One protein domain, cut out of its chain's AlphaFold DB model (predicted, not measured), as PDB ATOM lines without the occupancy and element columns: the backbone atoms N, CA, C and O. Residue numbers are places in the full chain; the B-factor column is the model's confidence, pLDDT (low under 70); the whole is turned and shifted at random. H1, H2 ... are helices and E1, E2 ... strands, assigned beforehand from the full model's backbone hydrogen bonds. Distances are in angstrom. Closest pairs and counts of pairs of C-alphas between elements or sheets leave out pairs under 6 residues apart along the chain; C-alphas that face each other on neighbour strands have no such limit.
ATOM      1  N   LEU A  44      26.801 -38.718 -17.201       92.69
ATOM      2  CA  LEU A  44      27.822 -37.706 -16.986       92.69
ATOM      3  C   LEU A  44      29.222 -38.291 -17.198       92.69
ATOM      4  O   LEU A  44      29.509 -39.439 -16.858       92.69
ATOM      5  N   LYS A  45      30.110 -37.474 -17.755       95.19
ATOM      6  CA  LYS A  45      31.561 -37.631 -17.639       95.19
ATOM      7  C   LYS A  45      32.045 -36.606 -16.637       95.19
ATOM      8  O   LYS A  45      31.549 -35.484 -16.647       95.19
ATOM      9  N   ILE A  46      32.992 -36.984 -15.791       96.62
ATOM     10  CA  ILE A  46      33.493 -36.120 -14.726       96.62
ATOM     11  C   ILE A  46      35.013 -36.129 -14.766       96.62
ATOM     12  O   ILE A  46      35.626 -37.174 -14.981       96.62
ATOM     13  N   TRP A  47      35.602 -34.959 -14.546       98.12
ATOM     14  CA  TRP A  47      37.032 -34.769 -14.387       98.12
ATOM     15  C   TRP A  47      37.305 -33.977 -13.115       98.12
ATOM     16  O   TRP A  47      36.573 -33.038 -12.790       98.12
ATOM     17  N   VAL A  48      38.385 -34.339 -12.431       97.75
ATOM     18  CA  VAL A  48      38.929 -33.579 -11.306       97.75
ATOM     19  C   VAL A  48      40.404 -33.326 -11.587       97.75
ATOM     20  O   VAL A  48      41.137 -34.257 -11.908       97.75
ATOM     21  N   ASP A  49      40.821 -32.061 -11.551       97.31
ATOM     22  CA  ASP A  49      42.162 -31.607 -11.953       97.31
ATOM     23  C   ASP A  49      42.583 -32.074 -13.354       97.31
ATOM     24  O   ASP A  49      43.745 -32.347 -13.632       97.31
ATOM     25  N   GLY A  50      41.613 -32.169 -14.267       96.62
ATOM     26  CA  GLY A  50      41.838 -32.645 -15.634       96.62
ATOM     27  C   GLY A  50      41.920 -34.169 -15.770       96.62
ATOM     28  O   GLY A  50      41.865 -34.670 -16.894       96.62
ATOM     29  N   HIS A  51      41.954 -34.916 -14.665       97.25
ATOM     30  CA  HIS A  51      41.962 -36.376 -14.678       97.25
ATOM     31  C   HIS A  51      40.531 -36.920 -14.739       97.25
ATOM     32  O   HIS A  51      39.678 -36.483 -13.959       97.25
ATOM     33  N   PRO A  52      40.227 -37.860 -15.652       96.19
ATOM     34  CA  PRO A  52      38.903 -38.459 -15.729       96.19
ATOM     35  C   PRO A  52      38.622 -39.292 -14.478       96.19
ATOM     36  O   PRO A  52      39.471 -40.039 -13.995       96.19
ATOM     37  N   ALA A  53      37.401 -39.177 -13.969       95.12
ATOM     38  CA  ALA A  53      36.895 -40.076 -12.953       95.12
ATOM     39  C   ALA A  53      36.326 -41.325 -13.642       95.12
ATOM     40  O   ALA A  53      35.496 -41.219 -14.549       95.12
ATOM     41  N   GLU A  54      36.745 -42.510 -13.205       92.69
ATOM     42  CA  GLU A  54      36.344 -43.785 -13.802       92.69
ATOM     43  C   GLU A  54      35.716 -44.708 -12.762       92.69
ATOM     44  O   GLU A  54      36.128 -44.753 -11.604       92.69
ATOM     45  N   GLN A  55      34.714 -45.481 -13.168       85.81
ATOM     46  CA  GLN A  55      34.157 -46.525 -12.317       85.81
ATOM     47  C   GLN A  55      34.849 -47.854 -12.564       85.81
ATOM     48  O   GLN A  55      35.105 -48.265 -13.696       85.81
ATOM     49  N   ASN A  56      35.059 -48.598 -11.482       82.00
ATOM     50  CA  ASN A  56      35.518 -49.970 -11.591       82.00
ATOM     51  C   ASN A  56      34.364 -50.870 -12.076       82.00
ATOM     52  O   ASN A  56      33.487 -51.259 -11.296       82.00
ATOM     53  N   ALA A  57      34.392 -51.223 -13.364       75.88
ATOM     54  CA  ALA A  57      33.384 -52.062 -14.010       75.88
ATOM     55  C   ALA A  57      33.206 -53.428 -13.327       75.88
ATOM     56  O   ALA A  57      32.092 -53.948 -13.287       75.88
ATOM     57  N   LEU A  58      34.274 -53.993 -12.747       74.50
ATOM     58  CA  LEU A  58      34.220 -55.268 -12.037       74.50
ATOM     59  C   LEU A  58      33.432 -55.132 -10.731       74.50
ATOM     60  O   LEU A  58      32.478 -55.874 -10.517       74.50
ATOM     61  N   LYS A  59      33.769 -54.146  -9.888       74.50
ATOM     62  CA  LYS A  59      33.021 -53.878  -8.644       74.50
ATOM     63  C   LYS A  59      31.544 -53.628  -8.934       74.50
ATOM     64  O   LYS A  59      30.682 -54.187  -8.266       74.50
ATOM     65  N   LYS A  60      31.251 -52.866  -9.983       74.69
ATOM     66  CA  LYS A  60      29.884 -52.627 -10.443       74.69
ATOM     67  C   LYS A  60      29.179 -53.914 -10.879       74.69
ATOM     68  O   LYS A  60      28.018 -54.118 -10.534       74.69
ATOM     69  N   ALA A  61      29.845 -54.776 -11.642       66.94
ATOM     70  CA  ALA A  61      29.259 -56.026 -12.114       66.94
ATOM     71  C   ALA A  61      28.765 -56.896 -10.944       66.94
ATOM     72  O   ALA A  61      27.669 -57.456 -11.017       66.94
ATOM     73  N   TYR A  62      29.539 -56.924  -9.852       68.44
ATOM     74  CA  TYR A  62      29.228 -57.667  -8.630       68.44
ATOM     75  C   TYR A  62      28.225 -56.957  -7.705       68.44
ATOM     76  O   TYR A  62      27.268 -57.585  -7.260       68.44
ATOM     77  N   PHE A  63      28.402 -55.662  -7.422       72.19
ATOM     78  CA  PHE A  63      27.615 -54.933  -6.410       72.19
ATOM     79  C   PHE A  63      26.469 -54.082  -6.982       72.19
ATOM     80  O   PHE A  63      25.708 -53.466  -6.237       72.19
ATOM     81  N   GLY A  64      26.335 -54.006  -8.308       61.62
ATOM     82  CA  GLY A  64      25.312 -53.216  -9.003       61.62
ATOM     83  C   GLY A  64      25.541 -51.699  -8.984       61.62
ATOM     84  O   GLY A  64      24.815 -50.973  -9.662       61.62
ATOM     85  N   HIS A  65      26.543 -51.224  -8.243       69.50
ATOM     86  CA  HIS A  65      26.978 -49.834  -8.173       69.50
ATOM     87  C   HIS A  65      28.487 -49.781  -7.898       69.50
ATOM     88  O   HIS A  65      29.058 -50.699  -7.309       69.50
ATOM     89  N   ALA A  66      29.138 -48.713  -8.346       77.25
ATOM     90  CA  ALA A  66      30.514 -48.395  -7.988       77.25
ATOM     91  C   ALA A  66      30.667 -46.875  -7.970       77.25
ATOM     92  O   ALA A  66      30.190 -46.202  -8.883       77.25
ATOM     93  N   SER A  67      31.330 -46.325  -6.960       86.56
ATOM     94  CA  SER A  67      31.733 -44.920  -6.997       86.56
ATOM     95  C   SER A  67      32.770 -44.720  -8.102       86.56
ATOM     96  O   SER A  67      33.559 -45.622  -8.411       86.56
ATOM     97  N   PHE A  68      32.751 -43.543  -8.715       91.75
ATOM     98  CA  PHE A  68      33.827 -43.112  -9.592       91.75
ATOM     99  C   PHE A  68      35.087 -42.909  -8.756       91.75
ATOM    100  O   PHE A  68      35.009 -42.563  -7.580       91.75
ATOM    101  N   LYS A  69      36.250 -43.113  -9.358       94.50
ATOM    102  CA  LYS A  69      37.542 -42.862  -8.738       94.50
ATOM    103  C   LYS A  69      38.432 -42.111  -9.712       94.50
ATOM    104  O   LYS A  69      38.492 -42.459 -10.890       94.50
ATOM    105  N   VAL A  70      39.134 -41.107  -9.209       94.69
ATOM    106  CA  VAL A  70      40.247 -40.483  -9.923       94.69
ATOM    107  C   VAL A  70      41.507 -41.271  -9.575       94.69
ATOM    108  O   VAL A  70      41.800 -41.501  -8.402       94.69
ATOM    109  N   GLY A  71      42.195 -41.791 -10.592       90.38
ATOM    110  CA  GLY A  71      43.358 -42.664 -10.391       90.38
ATOM    111  C   GLY A  71      44.598 -41.928  -9.876       90.38
ATOM    112  O   GLY A  71      45.434 -42.533  -9.208       90.38
ATOM    113  N   GLU A  72      44.698 -40.635 -10.175       92.44
ATOM    114  CA  GLU A  72      45.793 -39.763  -9.760       92.44
ATOM    115  C   GLU A  72      45.413 -38.947  -8.524       92.44
ATOM    116  O   GLU A  72      44.236 -38.711  -8.243       92.44
ATOM    117  N   THR A  73      46.423 -38.499  -7.782       94.19
ATOM    118  CA  THR A  73      46.206 -37.572  -6.678       94.19
ATOM    119  C   THR A  73      45.832 -36.190  -7.209       94.19
ATOM    120  O   THR A  73      46.384 -35.713  -8.203       94.19
ATOM    121  N   VAL A  74      44.900 -35.530  -6.531       96.06
ATOM    122  CA  VAL A  74      44.401 -34.196  -6.876       96.06
ATOM    123  C   VAL A  74      45.021 -33.141  -5.961       96.06
ATOM    124  O   VAL A  74      45.571 -33.442  -4.902       96.06
ATOM    125  N   SER A  75      44.978 -31.887  -6.379       96.94
ATOM    126  CA  SER A  75      45.399 -30.743  -5.578       96.94
ATOM    127  C   SER A  75      44.464 -30.510  -4.388       96.94
ATOM    128  O   SER A  75      43.310 -30.937  -4.373       96.94
ATOM    129  N   THR A  76      44.948 -29.767  -3.391       97.12
ATOM    130  CA  THR A  76      44.124 -29.315  -2.260       97.12
ATOM    131  C   THR A  76      43.062 -28.291  -2.672       97.12
ATOM    132  O   THR A  76      42.129 -28.027  -1.922       97.12
ATOM    133  N   ARG A  77      43.161 -27.719  -3.876       97.31
ATOM    134  CA  ARG A  77      42.220 -26.736  -4.428       97.31
ATOM    135  C   ARG A  77      41.767 -27.202  -5.815       97.31
ATOM    136  O   ARG A  77      42.152 -26.592  -6.813       97.31
ATOM    137  N   PRO A  78      41.000 -28.302  -5.885       97.38
ATOM    138  CA  PRO A  78      40.787 -29.013  -7.133       97.38
ATOM    139  C   PRO A  78      39.926 -28.226  -8.121       97.38
ATOM    140  O   PRO A  78      39.091 -27.399  -7.757       97.38
ATOM    141  N   THR A  79      40.093 -28.541  -9.397       98.12
ATOM    142  CA  THR A  79      39.260 -28.083 -10.503       98.12
ATOM    143  C   THR A  79      38.269 -29.177 -10.870       98.12
ATOM    144  O   THR A  79      38.666 -30.299 -11.167       98.12
ATOM    145  N   PHE A  80      36.978 -28.866 -10.875       98.31
ATOM    146  CA  PHE A  80      35.912 -29.795 -11.239       98.31
ATOM    147  C   PHE A  80      35.375 -29.488 -12.635       98.31
ATOM    148  O   PHE A  80      35.077 -28.339 -12.951       98.31
ATOM    149  N   LYS A  81      35.177 -30.519 -13.452       98.31
ATOM    150  CA  LYS A  81      34.474 -30.413 -14.731       98.31
ATOM    151  C   LYS A  81      33.546 -31.599 -14.909       98.31
ATOM    152  O   LYS A  81      33.879 -32.722 -14.541       98.31
ATOM    153  N   PHE A  82      32.409 -31.363 -15.548       97.62
ATOM    154  CA  PHE A  82      31.531 -32.426 -16.010       97.62
ATOM    155  C   PHE A  82      31.071 -32.173 -17.443       97.62
ATOM    156  O   PHE A  82      31.135 -31.048 -17.928       97.62
ATOM    157  N   ASP A  83      30.605 -33.214 -18.120       97.12
ATOM    158  CA  ASP A  83      29.999 -33.130 -19.447       97.12
ATOM    159  C   ASP A  83      28.931 -34.217 -19.620       97.12
ATOM    160  O   ASP A  83      28.894 -35.192 -18.866       97.12
ATOM    161  N   PHE A  84      28.059 -34.071 -20.613       94.50
ATOM    162  CA  PHE A  84      27.001 -35.032 -20.900       94.50
ATOM    163  C   PHE A  84      27.469 -36.120 -21.863       94.50
ATOM    164  O   PHE A  84      27.979 -35.857 -22.947       94.50
ATOM    165  N   ILE A  85      27.200 -37.377 -21.511       93.19
ATOM    166  CA  ILE A  85      27.274 -38.488 -22.467       93.19
ATOM    167  C   ILE A  85      26.000 -38.533 -23.319       93.19
ATOM    168  O   ILE A  85      26.056 -38.866 -24.499       93.19
ATOM    169  N   ASP A  86      24.845 -38.253 -22.712       90.88
ATOM    170  CA  ASP A  86      23.547 -38.219 -23.388       90.88
ATOM    171  C   ASP A  86      22.671 -37.105 -22.784       90.88
ATOM    172  O   ASP A  86      21.933 -37.349 -21.823       90.88
ATOM    173  N   PRO A  87      22.755 -35.867 -23.308       89.75
ATOM    174  CA  PRO A  87      22.053 -34.717 -22.738       89.75
ATOM    175  C   PRO A  87      20.526 -34.863 -22.795       89.75
ATOM    176  O   PRO A  87      19.819 -34.303 -21.959       89.75
ATOM    177  N   SER A  88      20.001 -35.667 -23.729       91.38
ATOM    178  CA  SER A  88      18.556 -35.883 -23.895       91.38
ATOM    179  C   SER A  88      17.892 -36.542 -22.680       91.38
ATOM    180  O   SER A  88      16.670 -36.504 -22.541       91.38
ATOM    181  N   LYS A  89      18.683 -37.153 -21.786       90.38
ATOM    182  CA  LYS A  89      18.183 -37.896 -20.623       90.38
ATOM    183  C   LYS A  89      17.828 -37.030 -19.429       90.38
ATOM    184  O   LYS A  89      17.120 -37.534 -18.561       90.38
ATOM    185  N   PHE A  90      18.299 -35.788 -19.384       88.56
ATOM    186  CA  PHE A  90      18.152 -34.912 -18.221       88.56
ATOM    187  C   PHE A  90      16.972 -33.944 -18.320       88.56
ATOM    188  O   PHE A  90      16.481 -33.476 -17.293       88.56
ATOM    189  N   GLY A  91      16.497 -33.674 -19.539       91.06
ATOM    190  CA  GLY A  91      15.439 -32.695 -19.777       91.06
ATOM    191  C   GLY A  91      15.849 -31.303 -19.295       91.06
ATOM    192  O   GLY A  91      16.980 -30.861 -19.518       91.06
ATOM    193  N   ARG A  92      14.933 -30.596 -18.633       93.06
ATOM    194  CA  ARG A  92      15.209 -29.285 -18.045       93.06
ATOM    195  C   ARG A  92      15.980 -29.432 -16.735       93.06
ATOM    196  O   ARG A  92      15.441 -29.907 -15.742       93.06
ATOM    197  N   ILE A  93      17.216 -28.945 -16.720       94.31
ATOM    198  CA  ILE A  93      18.055 -28.898 -15.518       94.31
ATOM    199  C   ILE A  93      17.644 -27.694 -14.666       94.31
ATOM    200  O   ILE A  93      17.593 -26.564 -15.152       94.31
ATOM    201  N   THR A  94      17.357 -27.943 -13.393       94.88
ATOM    202  CA  THR A  94      16.901 -26.941 -12.420       94.88
ATOM    203  C   THR A  94      17.881 -26.738 -11.269       94.88
ATOM    204  O   THR A  94      17.707 -25.801 -10.497       94.88
ATOM    205  N   GLY A  95      18.892 -27.597 -11.120       95.56
ATOM    206  CA  GLY A  95      19.839 -27.504 -10.015       95.56
ATOM    207  C   GLY A  95      21.140 -28.249 -10.267       95.56
ATOM    208  O   GLY A  95      21.168 -29.274 -10.944       95.56
ATOM    209  N   THR A  96      22.209 -27.743  -9.669       97.00
ATOM    210  CA  THR A  96      23.508 -28.409  -9.555       97.00
ATOM    211  C   THR A  96      24.007 -28.206  -8.138       97.00
ATOM    212  O   THR A  96      23.926 -27.093  -7.629       97.00
ATOM    213  N   HIS A  97      24.516 -29.252  -7.509       97.06
ATOM    214  CA  HIS A  97      25.018 -29.225  -6.144       97.06
ATOM    215  C   HIS A  97      26.286 -30.062  -6.059       97.06
ATOM    216  O   HIS A  97      26.345 -31.149  -6.636       97.06
ATOM    217  N   LEU A  98      27.280 -29.572  -5.326       98.19
ATOM    218  CA  LEU A  98      28.495 -30.317  -5.032       98.19
ATOM    219  C   LEU A  98      28.703 -30.356  -3.523       98.19
ATOM    220  O   LEU A  98      28.686 -29.313  -2.876       98.19
ATOM    221  N   ALA A  99      28.931 -31.537  -2.969       98.12
ATOM    222  CA  ALA A  99      29.323 -31.711  -1.577       98.12
ATOM    223  C   ALA A  99      30.636 -32.486  -1.511       98.12
ATOM    224  O   ALA A  99      30.849 -33.400  -2.304       98.12
ATOM    225  N   ILE A 100      31.515 -32.122  -0.583       97.81
ATOM    226  CA  ILE A 100      32.787 -32.807  -0.358       97.81
ATOM    227  C   ILE A 100      32.807 -33.295   1.081       97.81
ATOM    228  O   ILE A 100      32.571 -32.519   2.004       97.81
ATOM    229  N   TYR A 101      33.079 -34.580   1.257       96.94
ATOM    230  CA  TYR A 101      33.149 -35.247   2.545       96.94
ATOM    231  C   TYR A 101      34.565 -35.759   2.765       96.94
ATOM    232  O   TYR A 101      35.132 -36.405   1.885       96.94
ATOM    233  N   GLN A 102      35.115 -35.494   3.942       93.19
ATOM    234  CA  GLN A 102      36.399 -36.042   4.354       93.19
ATOM    235  C   GLN A 102      36.225 -37.492   4.824       93.19
ATOM    236  O   GLN A 102      35.229 -37.812   5.484       93.19
ATOM    237  N   GLU A 103      37.193 -38.358   4.520       90.81
ATOM    238  CA  GLU A 103      37.304 -39.657   5.182       90.81
ATOM    239  C   GLU A 103      37.589 -39.475   6.686       90.81
ATOM    240  O   GLU A 103      38.385 -38.623   7.108       90.81
ATOM    241  N   PHE A 104      36.920 -40.287   7.500       85.19
ATOM    242  CA  PHE A 104      37.070 -40.372   8.943       85.19
ATOM    243  C   PHE A 104      36.832 -41.818   9.408       85.19
ATOM    244  O   PHE A 104      35.775 -42.390   9.160       85.19
ATOM    245  N   GLU A 105      37.819 -42.411  10.085       82.62
ATOM    246  CA  GLU A 105      37.734 -43.758  10.689       82.62
ATOM    247  C   GLU A 105      37.283 -44.893   9.736       82.62
ATOM    248  O   GLU A 105      36.711 -45.892  10.167       82.62
ATOM    249  N   GLY A 106      37.595 -44.781   8.440       76.56
ATOM    250  CA  GLY A 106      37.285 -45.804   7.431       76.56
ATOM    251  C   GLY A 106      35.903 -45.677   6.780       76.56
ATOM    252  O   GLY A 106      35.507 -46.570   6.029       76.56
ATOM    253  N   ASP A 107      35.187 -44.582   7.041       86.00
ATOM    254  CA  ASP A 107      34.006 -44.145   6.289       86.00
ATOM    255  C   ASP A 107      34.111 -42.634   5.986       86.00
ATOM    256  O   ASP A 107      35.133 -42.002   6.252       86.00
ATOM    257  N   TYR A 108      33.075 -42.030   5.413       85.12
ATOM    258  CA  TYR A 108      32.992 -40.590   5.191       85.12
ATOM    259  C   TYR A 108      32.185 -39.903   6.288       85.12
ATOM    260  O   TYR A 108      31.188 -40.431   6.786       85.12
ATOM    261  N   SER A 109      32.594 -38.683   6.636       82.75
ATOM    262  CA  SER A 109      31.849 -37.841   7.573       82.75
ATOM    263  C   SER A 109      30.368 -37.746   7.183       82.75
ATOM    264  O   SER A 109      30.024 -37.561   6.017       82.75
ATOM    265  N   HIS A 110      29.464 -37.795   8.165       85.81
ATOM    266  CA  HIS A 110      28.032 -37.556   7.935       85.81
ATOM    267  C   HIS A 110      27.734 -36.120   7.483       85.81
ATOM    268  O   HIS A 110      26.674 -35.841   6.920       85.81
ATOM    269  N   GLN A 111      28.664 -35.203   7.744       91.06
ATOM    270  CA  GLN A 111      28.573 -33.806   7.369       91.06
ATOM    271  C   GLN A 111      29.619 -33.476   6.309       91.06
ATOM    272  O   GLN A 111      30.789 -33.833   6.442       91.06
ATOM    273  N   ALA A 112      29.187 -32.766   5.268       95.69
ATOM    274  CA  ALA A 112      30.086 -32.271   4.241       95.69
ATOM    275  C   ALA A 112      31.041 -31.225   4.833       95.69
ATOM    276  O   ALA A 112      30.616 -30.312   5.545       95.69
ATOM    277  N   GLU A 113      32.319 -31.359   4.505       96.56
ATOM    278  CA  GLU A 113      33.357 -30.384   4.825       96.56
ATOM    279  C   GLU A 113      33.147 -29.095   4.027       96.56
ATOM    280  O   GLU A 113      33.255 -27.993   4.564       96.56
ATOM    281  N   PHE A 114      32.756 -29.248   2.759       98.38
ATOM    282  CA  PHE A 114      32.374 -28.149   1.884       98.38
ATOM    283  C   PHE A 114      31.107 -28.482   1.105       98.38
ATOM    284  O   PHE A 114      30.910 -29.610   0.648       98.38
ATOM    285  N   THR A 115      30.264 -27.476   0.892       98.19
ATOM    286  CA  THR A 115      29.139 -27.553  -0.046       98.19
ATOM    287  C   THR A 115      29.166 -26.369  -0.994       98.19
ATOM    288  O   THR A 115      29.349 -25.230  -0.574       98.19
ATOM    289  N   ILE A 116      28.961 -26.630  -2.279       98.38
ATOM    290  CA  ILE A 116      28.922 -25.618  -3.326       98.38
ATOM    291  C   ILE A 116      27.539 -25.631  -3.960       98.38
ATOM    292  O   ILE A 116      27.044 -26.666  -4.418       98.38
ATOM    293  N   ASN A 117      26.910 -24.461  -3.955       97.50
ATOM    294  CA  ASN A 117      25.534 -24.257  -4.383       97.50
ATOM    295  C   ASN A 117      25.428 -23.030  -5.297       97.50
ATOM    296  O   ASN A 117      26.191 -22.086  -5.122       97.50
ATOM    297  N   PRO A 118      24.459 -22.983  -6.218       97.31
ATOM    298  CA  PRO A 118      24.060 -21.754  -6.894       97.31
ATOM    299  C   PRO A 118      23.619 -20.683  -5.884       97.31
ATOM    300  O   PRO A 118      22.903 -20.995  -4.934       97.31
ATOM    301  N   VAL A 119      23.982 -19.414  -6.106       94.56
ATOM    302  CA  VAL A 119      23.582 -18.275  -5.234       94.56
ATOM    303  C   VAL A 119      22.092 -17.903  -5.387       94.56
ATOM    304  O   VAL A 119      21.555 -17.070  -4.664       94.56
ATOM    305  N   GLY A 120      21.369 -18.549  -6.302       91.38
ATOM    306  CA  GLY A 120      19.933 -18.351  -6.474       91.38
ATOM    307  C   GLY A 120      19.282 -19.459  -7.293       91.38
ATOM    308  O   GLY A 120      19.932 -20.417  -7.695       91.38
ATOM    309  N   THR A 121      17.991 -19.304  -7.577       86.88
ATOM    310  CA  THR A 121      17.178 -20.319  -8.273       86.88
ATOM    311  C   THR A 121      17.210 -20.206  -9.800       86.88
ATOM    312  O   THR A 121      16.570 -20.996 -10.491       86.88
ATOM    313  N   GLY A 122      17.907 -19.202 -10.341       88.75
ATOM    314  CA  GLY A 122      18.041 -18.994 -11.780       88.75
ATOM    315  C   GLY A 122      18.947 -20.041 -12.426       88.75
ATOM    316  O   GLY A 122      19.987 -20.402 -11.877       88.75
ATOM    317  N   THR A 123      18.589 -20.486 -13.632       90.56
ATOM    318  CA  THR A 123      19.382 -21.469 -14.389       90.56
ATOM    319  C   THR A 123      20.779 -20.968 -14.746       90.56
ATOM    320  O   THR A 123      21.680 -21.771 -14.969       90.56
ATOM    321  N   ASP A 124      20.970 -19.651 -14.787       91.81
ATOM    322  CA  ASP A 124      22.249 -19.018 -15.123       91.81
ATOM    323  C   ASP A 124      23.282 -19.141 -14.004       91.81
ATOM    324  O   ASP A 124      24.479 -19.043 -14.262       91.81
ATOM    325  N   ASN A 125      22.826 -19.453 -12.789       94.81
ATOM    326  CA  ASN A 125      23.693 -19.692 -11.642       94.81
ATOM    327  C   ASN A 125      24.139 -21.158 -11.522       94.81
ATOM    328  O   ASN A 125      24.887 -21.500 -10.611       94.81
ATOM    329  N   LEU A 126      23.665 -22.041 -12.405       96.38
ATOM    330  CA  LEU A 126      24.001 -23.461 -12.362       96.38
ATOM    331  C   LEU A 126      25.389 -23.727 -12.940       96.38
ATOM    332  O   LEU A 126      25.842 -23.048 -13.866       96.38
ATOM    333  N   MET A 127      26.027 -24.791 -12.452       97.00
ATOM    334  CA  MET A 127      27.190 -25.347 -13.133       97.00
ATOM    335  C   MET A 127      26.761 -25.847 -14.525       97.00
ATOM    336  O   MET A 127      25.694 -26.439 -14.699       97.00
ATOM    337  N   ARG A 128      27.578 -25.580 -15.539       96.00
ATOM    338  CA  ARG A 128      27.344 -25.901 -16.946       96.00
ATOM    339  C   ARG A 128      28.348 -26.966 -17.394       96.00
ATOM    340  O   ARG A 128      29.465 -26.998 -16.873       96.00
ATOM    341  N   PRO A 129      27.968 -27.829 -18.348       96.75
ATOM    342  CA  PRO A 129      28.883 -28.828 -18.876       96.75
ATOM    343  C   PRO A 129      30.068 -28.159 -19.582       96.75
ATOM    344  O   PRO A 129      29.950 -27.055 -20.114       96.75
ATOM    345  N   ASN A 130      31.192 -28.867 -19.623       96.75
ATOM    346  CA  ASN A 130      32.423 -28.480 -20.303       96.75
ATOM    347  C   ASN A 130      33.035 -27.146 -19.821       96.75
ATOM    348  O   ASN A 130      33.702 -26.451 -20.586       96.75
ATOM    349  N   ILE A 131      32.816 -26.794 -18.551       97.38
ATOM    350  CA  ILE A 131      33.487 -25.681 -17.870       97.38
ATOM    351  C   ILE A 131      34.375 -26.240 -16.758       97.38
ATOM    352  O   ILE A 131      33.946 -27.098 -15.986       97.38
ATOM    353  N   ASP A 132      35.607 -25.742 -16.685       97.81
ATOM    354  CA  ASP A 132      36.542 -26.030 -15.602       97.81
ATOM    355  C   ASP A 132      36.269 -25.090 -14.414       97.81
ATOM    356  O   ASP A 132      36.551 -23.890 -14.454       97.81
ATOM    357  N   TYR A 133      35.686 -25.635 -13.347       97.81
ATOM    358  CA  TYR A 133      35.373 -24.920 -12.114       97.81
ATOM    359  C   TYR A 133      36.514 -25.060 -11.115       97.81
ATOM    360  O   TYR A 133      36.643 -26.101 -10.473       97.81
ATOM    361  N   ASN A 134      37.316 -24.011 -10.933       97.25
ATOM    362  CA  ASN A 134      38.289 -23.961  -9.844       97.25
ATOM    363  C   ASN A 134      37.546 -23.903  -8.499       97.25
ATOM    364  O   ASN A 134      37.031 -22.854  -8.114       97.25
ATOM    365  N   LEU A 135      37.481 -25.023  -7.777       97.62
ATOM    366  CA  LEU A 135      36.752 -25.079  -6.512       97.62
ATOM    367  C   LEU A 135      37.443 -24.255  -5.429       97.62
ATOM    368  O   LEU A 135      36.769 -23.773  -4.525       97.62
ATOM    369  N   GLY A 136      38.754 -24.022  -5.542       97.19
ATOM    370  CA  GLY A 136      39.500 -23.146  -4.643       97.19
ATOM    371  C   GLY A 136      39.146 -21.665  -4.760       97.19
ATOM    372  O   GLY A 136      39.512 -20.897  -3.871       97.19
ATOM    373  N   ALA A 137      38.459 -21.254  -5.824       96.50
ATOM    374  CA  ALA A 137      37.969 -19.895  -6.025       96.50
ATOM    375  C   ALA A 137      36.661 -19.955  -6.823       96.50
ATOM    376  O   ALA A 137      36.661 -19.804  -8.048       96.50
ATOM    377  N   VAL A 138      35.552 -20.228  -6.132       94.56
ATOM    378  CA  VAL A 138      34.265 -20.434  -6.807       94.56
ATOM    379  C   VAL A 138      33.792 -19.144  -7.495       94.56
ATOM    380  O   VAL A 138      33.969 -18.051  -6.950       94.56
ATOM    381  N   PRO A 139      33.207 -19.229  -8.705       94.50
ATOM    382  CA  PRO A 139      32.705 -18.054  -9.411       94.50
ATOM    383  C   PRO A 139      31.540 -17.400  -8.647       94.50
ATOM    384  O   PRO A 139      30.837 -18.102  -7.927       94.50
ATOM    385  N   PRO A 140      31.243 -16.103  -8.863       94.88
ATOM    386  CA  PRO A 140      30.179 -15.385  -8.140       94.88
ATOM    387  C   PRO A 140      28.762 -15.953  -8.310       94.88
ATOM    388  O   PRO A 140      27.860 -15.622  -7.545       94.88
ATOM    389  N   THR A 141      28.544 -16.783  -9.331       96.19
ATOM    390  CA  THR A 141      27.285 -17.506  -9.552       96.19
ATOM    391  C   THR A 141      27.075 -18.655  -8.564       96.19
ATOM    392  O   THR A 141      25.950 -19.134  -8.407       96.19
ATOM    393  N   LEU A 142      28.139 -19.077  -7.876       97.50
ATOM    394  CA  LEU A 142      28.156 -20.139  -6.882       97.50
ATOM    395  C   LEU A 142      28.597 -19.592  -5.514       97.50
ATOM    396  O   LEU A 142      29.375 -18.650  -5.412       97.50
ATOM    397  N   GLN A 143      28.124 -20.226  -4.448       97.50
ATOM    398  CA  GLN A 143      28.598 -20.032  -3.082       97.50
ATOM    399  C   GLN A 143      29.221 -21.327  -2.577       97.50
ATOM    400  O   GLN A 143      28.660 -22.403  -2.789       97.50
ATOM    401  N   CYS A 144      30.350 -21.216  -1.880       98.31
ATOM    402  CA  CYS A 144      30.957 -22.309  -1.132       98.31
ATOM    403  C   CYS A 144      30.687 -22.087   0.359       98.31
ATOM    404  O   CYS A 144      30.942 -20.998   0.870       98.31
ATOM    405  N   MET A 145      30.172 -23.096   1.051       98.12
ATOM    406  CA  MET A 145      30.000 -23.090   2.503       98.12
ATOM    407  C   MET A 145      30.888 -24.163   3.121       98.12
ATOM    408  O   MET A 145      30.895 -25.292   2.630       98.12
ATOM    409  N   ASN A 146      31.598 -23.823   4.194       97.31
ATOM    410  CA  ASN A 146      32.367 -24.787   4.982       97.31
ATOM    411  C   ASN A 146      31.457 -25.607   5.923       97.31
ATOM    412  O   ASN A 146      30.241 -25.391   5.994       97.31
ATOM    413  N   PHE A 147      32.051 -26.522   6.690       94.56
ATOM    414  CA  PHE A 147      31.329 -27.352   7.657       94.56
ATOM    415  C   PHE A 147      30.613 -26.523   8.745       94.56
ATOM    416  O   PHE A 147      29.566 -26.931   9.244       94.56
ATOM    417  N   GLU A 148      31.106 -25.327   9.070       96.25
ATOM    418  CA  GLU A 148      30.473 -24.389  10.012       96.25
ATOM    419  C   GLU A 148      29.311 -23.597   9.388       96.25
ATOM    420  O   GLU A 148      28.716 -22.744  10.049       96.25
ATOM    421  N   LYS A 149      28.961 -23.878   8.124       94.75
ATOM    422  CA  LYS A 149      27.946 -23.166   7.329       94.75
ATOM    423  C   LYS A 149      28.291 -21.696   7.072       94.75
ATOM    424  O   LYS A 149      27.403 -20.891   6.798       94.75
ATOM    425  N   GLN A 150      29.570 -21.341   7.141       97.62
ATOM    426  CA  GLN A 150      30.061 -20.018   6.769       97.62
ATOM    427  C   GLN A 150      30.392 -19.995   5.281       97.62
ATOM    428  O   GLN A 150      31.007 -20.929   4.760       97.62
ATOM    429  N   THR A 151      30.014 -18.915   4.599       97.69
ATOM    430  CA  THR A 151      30.415 -18.694   3.208       97.69
ATOM    431  C   THR A 151      31.912 -18.411   3.146       97.69
ATOM    432  O   THR A 151      32.395 -17.464   3.767       97.69
ATOM    433  N   VAL A 152      32.634 -19.210   2.368       97.94
ATOM    434  CA  VAL A 152      34.081 -19.100   2.158       97.94
ATOM    435  C   VAL A 152      34.393 -18.868   0.673       97.94
ATOM    436  O   VAL A 152      33.568 -19.200  -0.182       97.94
ATOM    437  N   PRO A 153      35.574 -18.321   0.321       96.38
ATOM    438  CA  PRO A 153      35.930 -18.052  -1.077       96.38
ATOM    439  C   PRO A 153      36.034 -19.302  -1.967       96.38
ATOM    440  O   PRO A 153      35.961 -19.200  -3.190       96.38
ATOM    441  N   GLY A 154      36.232 -20.478  -1.373       97.31
ATOM    442  CA  GLY A 154      36.392 -21.731  -2.095       97.31
ATOM    443  C   GLY A 154      36.773 -22.889  -1.178       97.31
ATOM    444  O   GLY A 154      36.734 -22.774   0.043       97.31
ATOM    445  N   VAL A 155      37.105 -24.007  -1.803       97.88
ATOM    446  CA  VAL A 155      37.516 -25.267  -1.190       97.88
ATOM    447  C   VAL A 155      39.023 -25.272  -0.956       97.88
ATOM    448  O   VAL A 155      39.801 -24.937  -1.852       97.88
ATOM    449  N   GLU A 156      39.427 -25.720   0.226       97.56
ATOM    450  CA  GLU A 156      40.812 -26.049   0.554       97.56
ATOM    451  C   GLU A 156      40.821 -27.363   1.337       97.56
ATOM    452  O   GLU A 156      40.461 -27.405   2.507       97.56
ATOM    453  N   LEU A 157      41.162 -28.447   0.645       96.38
ATOM    454  CA  LEU A 157      41.170 -29.804   1.175       96.38
ATOM    455  C   LEU A 157      42.457 -30.084   1.944       96.38
ATOM    456  O   LEU A 157      43.536 -29.594   1.597       96.38
ATOM    457  N   LYS A 158      42.366 -30.962   2.940       95.00
ATOM    458  CA  LYS A 158      43.539 -31.437   3.670       95.00
ATOM    459  C   LYS A 158      44.408 -32.331   2.779       95.00
ATOM    460  O   LYS A 158      43.899 -33.241   2.130       95.00
ATOM    461  N   ALA A 159      45.716 -32.087   2.762       95.44
ATOM    462  CA  ALA A 159      46.693 -32.898   2.034       95.44
ATOM    463  C   ALA A 159      46.799 -34.329   2.595       95.44
ATOM    464  O   ALA A 159      46.719 -34.525   3.812       95.44
ATOM    465  N   GLY A 160      47.014 -35.312   1.714       93.38
ATOM    466  CA  GLY A 160      47.190 -36.722   2.075       93.38
ATOM    467  C   GLY A 160      45.950 -37.407   2.662       93.38
ATOM    468  O   GLY A 160      46.097 -38.368   3.415       93.38
ATOM    469  N   VAL A 161      44.748 -36.904   2.367       92.69
ATOM    470  CA  VAL A 161      43.475 -37.437   2.876       92.69
ATOM    471  C   VAL A 161      42.552 -37.778   1.709       92.69
ATOM    472  O   VAL A 161      42.458 -37.030   0.729       92.69
ATOM    473  N   ASP A 162      41.848 -38.902   1.812       95.00
ATOM    474  CA  ASP A 162      40.828 -39.268   0.837       95.00
ATOM    475  C   ASP A 162      39.541 -38.481   1.098       95.00
ATOM    476  O   ASP A 162      39.101 -38.280   2.233       95.00
ATOM    477  N   HIS A 163      38.921 -38.024   0.016       95.75
ATOM    478  CA  HIS A 163      37.663 -37.296   0.058       95.75
ATOM    479  C   HIS A 163      36.660 -37.940  -0.897       95.75
ATOM    480  O   HIS A 163      37.005 -38.458  -1.966       95.75
ATOM    481  N   LEU A 164      35.390 -37.873  -0.516       96.81
ATOM    482  CA  LEU A 164      34.262 -38.223  -1.359       96.81
ATOM    483  C   LEU A 164      33.602 -36.939  -1.846       96.81
ATOM    484  O   LEU A 164      33.005 -36.190  -1.075       96.81
ATOM    485  N   LEU A 165      33.680 -36.705  -3.145       97.19
ATOM    486  CA  LEU A 165      33.010 -35.610  -3.820       97.19
ATOM    487  C   LEU A 165      31.699 -36.129  -4.420       97.19
ATOM    488  O   LEU A 165      31.674 -37.101  -5.169       97.19
ATOM    489  N   VAL A 166      30.587 -35.498  -4.065       97.31
ATOM    490  CA  VAL A 166      29.238 -35.882  -4.476       97.31
ATOM    491  C   VAL A 166      28.662 -34.769  -5.330       97.31
ATOM    492  O   VAL A 166      28.304 -33.705  -4.825       97.31
ATOM    493  N   PHE A 167      28.557 -35.017  -6.632       97.69
ATOM    494  CA  PHE A 167      27.906 -34.108  -7.565       97.69
ATOM    495  C   PHE A 167      26.471 -34.554  -7.804       97.69
ATOM    496  O   PHE A 167      26.228 -35.693  -8.189       97.69
ATOM    497  N   THR A 168      25.518 -33.656  -7.593       97.06
ATOM    498  CA  THR A 168      24.107 -33.888  -7.896       97.06
ATOM    499  C   THR A 168      23.636 -32.873  -8.914       97.06
ATOM    500  O   THR A 168      23.752 -31.667  -8.708       97.06
ATOM    501  N   MET A 169      23.048 -33.368  -9.994       95.62
ATOM    502  CA  MET A 169      22.329 -32.559 -10.957       95.62
ATOM    503  C   MET A 169      20.844 -32.886 -10.862       95.62
ATOM    504  O   MET A 169      20.441 -34.044 -10.959       95.62
ATOM    505  N   THR A 170      20.032 -31.852 -10.678       94.69
ATOM    506  CA  THR A 170      18.579 -31.950 -10.552       94.69
ATOM    507  C   THR A 170      17.933 -31.420 -11.820       94.69
ATOM    508  O   THR A 170      18.289 -30.345 -12.305       94.69
ATOM    509  N   GLY A 171      16.960 -32.154 -12.343       92.69
ATOM    510  CA  GLY A 171      16.163 -31.757 -13.497       92.69
ATOM    511  C   GLY A 171      14.934 -32.643 -13.633       92.69
ATOM    512  O   GLY A 171      14.529 -33.282 -12.661       92.69
ATOM    513  N   ASP A 172      14.376 -32.741 -14.840       93.56
ATOM    514  CA  ASP A 172      13.292 -33.698 -15.124       93.56
ATOM    515  C   ASP A 172      13.733 -35.139 -14.816       93.56
ATOM    516  O   ASP A 172      12.943 -35.977 -14.378       93.56
ATOM    517  N   ARG A 173      15.033 -35.408 -14.988       92.31
ATOM    518  CA  ARG A 173      15.712 -36.562 -14.410       92.31
ATOM    519  C   ARG A 173      16.923 -36.102 -13.615       92.31
ATOM    520  O   ARG A 173      17.844 -35.511 -14.173       92.31
ATOM    521  N   SER A 174      16.935 -36.432 -12.332       93.12
ATOM    522  CA  SER A 174      18.080 -36.172 -11.466       93.12
ATOM    523  C   SER A 174      19.111 -37.290 -11.544       93.12
ATOM    524  O   SER A 174      18.774 -38.462 -11.742       93.12
ATOM    525  N   GLU A 175      20.368 -36.926 -11.340       93.50
ATOM    526  CA  GLU A 175      21.479 -37.861 -11.239       93.50
ATOM    527  C   GLU A 175      22.468 -37.387 -10.180       93.50
ATOM    528  O   GLU A 175      22.814 -36.207 -10.116       93.50
ATOM    529  N   THR A 176      22.926 -38.328  -9.357       94.25
ATOM    530  CA  THR A 176      23.948 -38.098  -8.340       94.25
ATOM    531  C   THR A 176      25.118 -39.020  -8.616       94.25
ATOM    532  O   THR A 176      24.939 -40.226  -8.794       94.25
ATOM    533  N   VAL A 177      26.316 -38.450  -8.624       94.12
ATOM    534  CA  VAL A 177      27.562 -39.158  -8.862       94.12
ATOM    535  C   VAL A 177      28.497 -38.955  -7.680       94.12
ATOM    536  O   VAL A 177      28.704 -37.839  -7.212       94.12
ATOM    537  N   GLN A 178      29.052 -40.063  -7.208       94.75
ATOM    538  CA  GLN A 178      30.034 -40.122  -6.135       94.75
ATOM    539  C   GLN A 178      31.418 -40.337  -6.739       94.75
ATOM    540  O   GLN A 178      31.609 -41.314  -7.463       94.75
ATOM    541  N   ILE A 179      32.359 -39.442  -6.450       95.75
ATOM    542  CA  ILE A 179      33.731 -39.450  -6.956       95.75
ATOM    543  C   ILE A 179      34.707 -39.493  -5.784       95.75
ATOM    544  O   ILE A 179      34.755 -38.584  -4.962       95.75
ATOM    545  N   LEU A 180      35.502 -40.553  -5.733       95.94
ATOM    546  CA  LEU A 180      36.592 -40.740  -4.789       95.94
ATOM    547  C   LEU A 180      37.847 -40.042  -5.312       95.94
ATOM    548  O   LEU A 180      38.280 -40.314  -6.439       95.94
ATOM    549  N   ILE A 181      38.422 -39.171  -4.488       96.06
ATOM    550  CA  ILE A 181      39.650 -38.427  -4.780       96.06
ATOM    551  C   ILE A 181      40.626 -38.544  -3.607       96.06
ATOM    552  O   ILE A 181      40.207 -38.569  -2.454       96.06
ATOM    553  N   SER A 182      41.920 -38.575  -3.910       95.62
ATOM    554  CA  SER A 182      43.005 -38.569  -2.919       95.62
ATOM    555  C   SER A 182      43.833 -37.308  -3.117       95.62
ATOM    556  O   SER A 182      44.229 -37.019  -4.246       95.62
ATOM    557  N   THR A 183      44.096 -36.538  -2.067       93.50
ATOM    558  CA  THR A 183      44.852 -35.280  -2.181       93.50
ATOM    559  C   THR A 183      46.365 -35.498  -2.098       93.50
ATOM    560  O   THR A 183      46.839 -36.390  -1.392       93.50
ATOM    561  N   LYS A 184      47.123 -34.687  -2.847       86.75
ATOM    562  CA  LYS A 184      48.593 -34.598  -2.763       86.75
ATOM    563  C   LYS A 184      49.056 -34.017  -1.434       86.75
ATOM    564  O   LYS A 184      48.328 -33.158  -0.889       86.75
TER     565      LYS A 184
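AT A GLANCE: This is residues 44 to 184 of the 184 residues of an uncharacterized protein of Planctomycetes bacterium (UniProt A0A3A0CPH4). One sheet of nine strands is curled back on itself like part of a barrel, so that a smaller leaf, E4 E1 E2, faces a larger one, E9 E8 E5 E6 E7, with the short strand E3 as the hinge between them. Away from that hinge the edge strands E4 and E7 are apart, and the long link of residues 119 to 141 runs between these two edges, its residues 133 to 134 paired with E4; the one small helix, H1, lies off the sheet, in the stretch between E2 and E3. The printed part has 141 residues, with one named helix and nine named strands in the order E1 E2 H1 E3 E4 E5 E6 E7 E8 E9; the sheet runs E4 E1 E2 E3 E9 E8 E5 E6 E7 and is mixed. The class is mostly strand, with 66 residues, under half, in named elements. The whole is compact, with a radius of gyration of the C-alphas of 14.7 A, and rounded, spanning 37 by 35 by 27 A.

IN THESE COORDINATES: E1, residues 44 to 48, begins at C-alpha 44 at (27.822, -37.706, -16.986). E2 is residues 51 to 55, the helix H1 is residues 57 to 63, 10.0 A long, and E3 is residues 68 to 70. E4, residues 79 to 84, is 17.5 A long from first to last C-alpha. E5, residues 93 to 104, is the longest strand at 33.0 A and ends at C-alpha 104 at (37.070, -40.372, 8.943). E6 is residues 114 to 118 and E7 residues 142 to 146. E8, residues 162 to 171, is 29.5 A long. E9, residues 175 to 182, is 23.1 A long and ends at C-alpha 182 at (43.005, -38.569, -2.919).

HOW THE PARTS SIT: The sheet is strongly twisted, with C-alphas up to 10.2 A off its best plane. E1 and E2 are a hairpin, with N 48 and O 51 at 2.9 A. E4, an edge strand, is the antiparallel neighbour of E1, with N 45 and O 83 at 2.8 A. E2 pairs in a staggered way, with E1 over residues 51 to 52 and with E3 over residues 53 to 55; N 69 and O 54 are 2.8 A apart. E3 and E9 are parallel at 32 degrees, with N 68 and O 178 at 2.8 A. E8 and E9 are a hairpin, with N 165 and O 179 at 2.8 A. E8 and E5 are antiparallel at 164 degrees, with N 99 and O 166 at 2.9 A. E5, E6 and E7 form a meander, each strand the antiparallel neighbour of the one before; N 116 and O 98 are 2.8 A apart, and so are N 143 and O 117. With E8 they make a Greek key, in which the first strand, E5, is the antiparallel neighbour of the fourth. The two leaves of this folded sheet face each other with 28 pairs of C-alphas within 11 A. H1 is not on the sheet, and each of its O i to N i+4 pairs is within hydrogen-bond range.

THE WHOLE: The two C-alphas farthest apart, those of Tyr 62 and Pro 140, are 42.3 A apart. The printed part has no cut and ends at residue 184, the chain's last residue. The long links are E6 to E7, with 23 residues, and E7 to E8, with 15. Residues 151 to 152 in the second of these pair antiparallel with residues 144 to 145 of E7. The mean pLDDT of the printed part is 92.8; residues 61 to 62 and 64 to 65 are under 70.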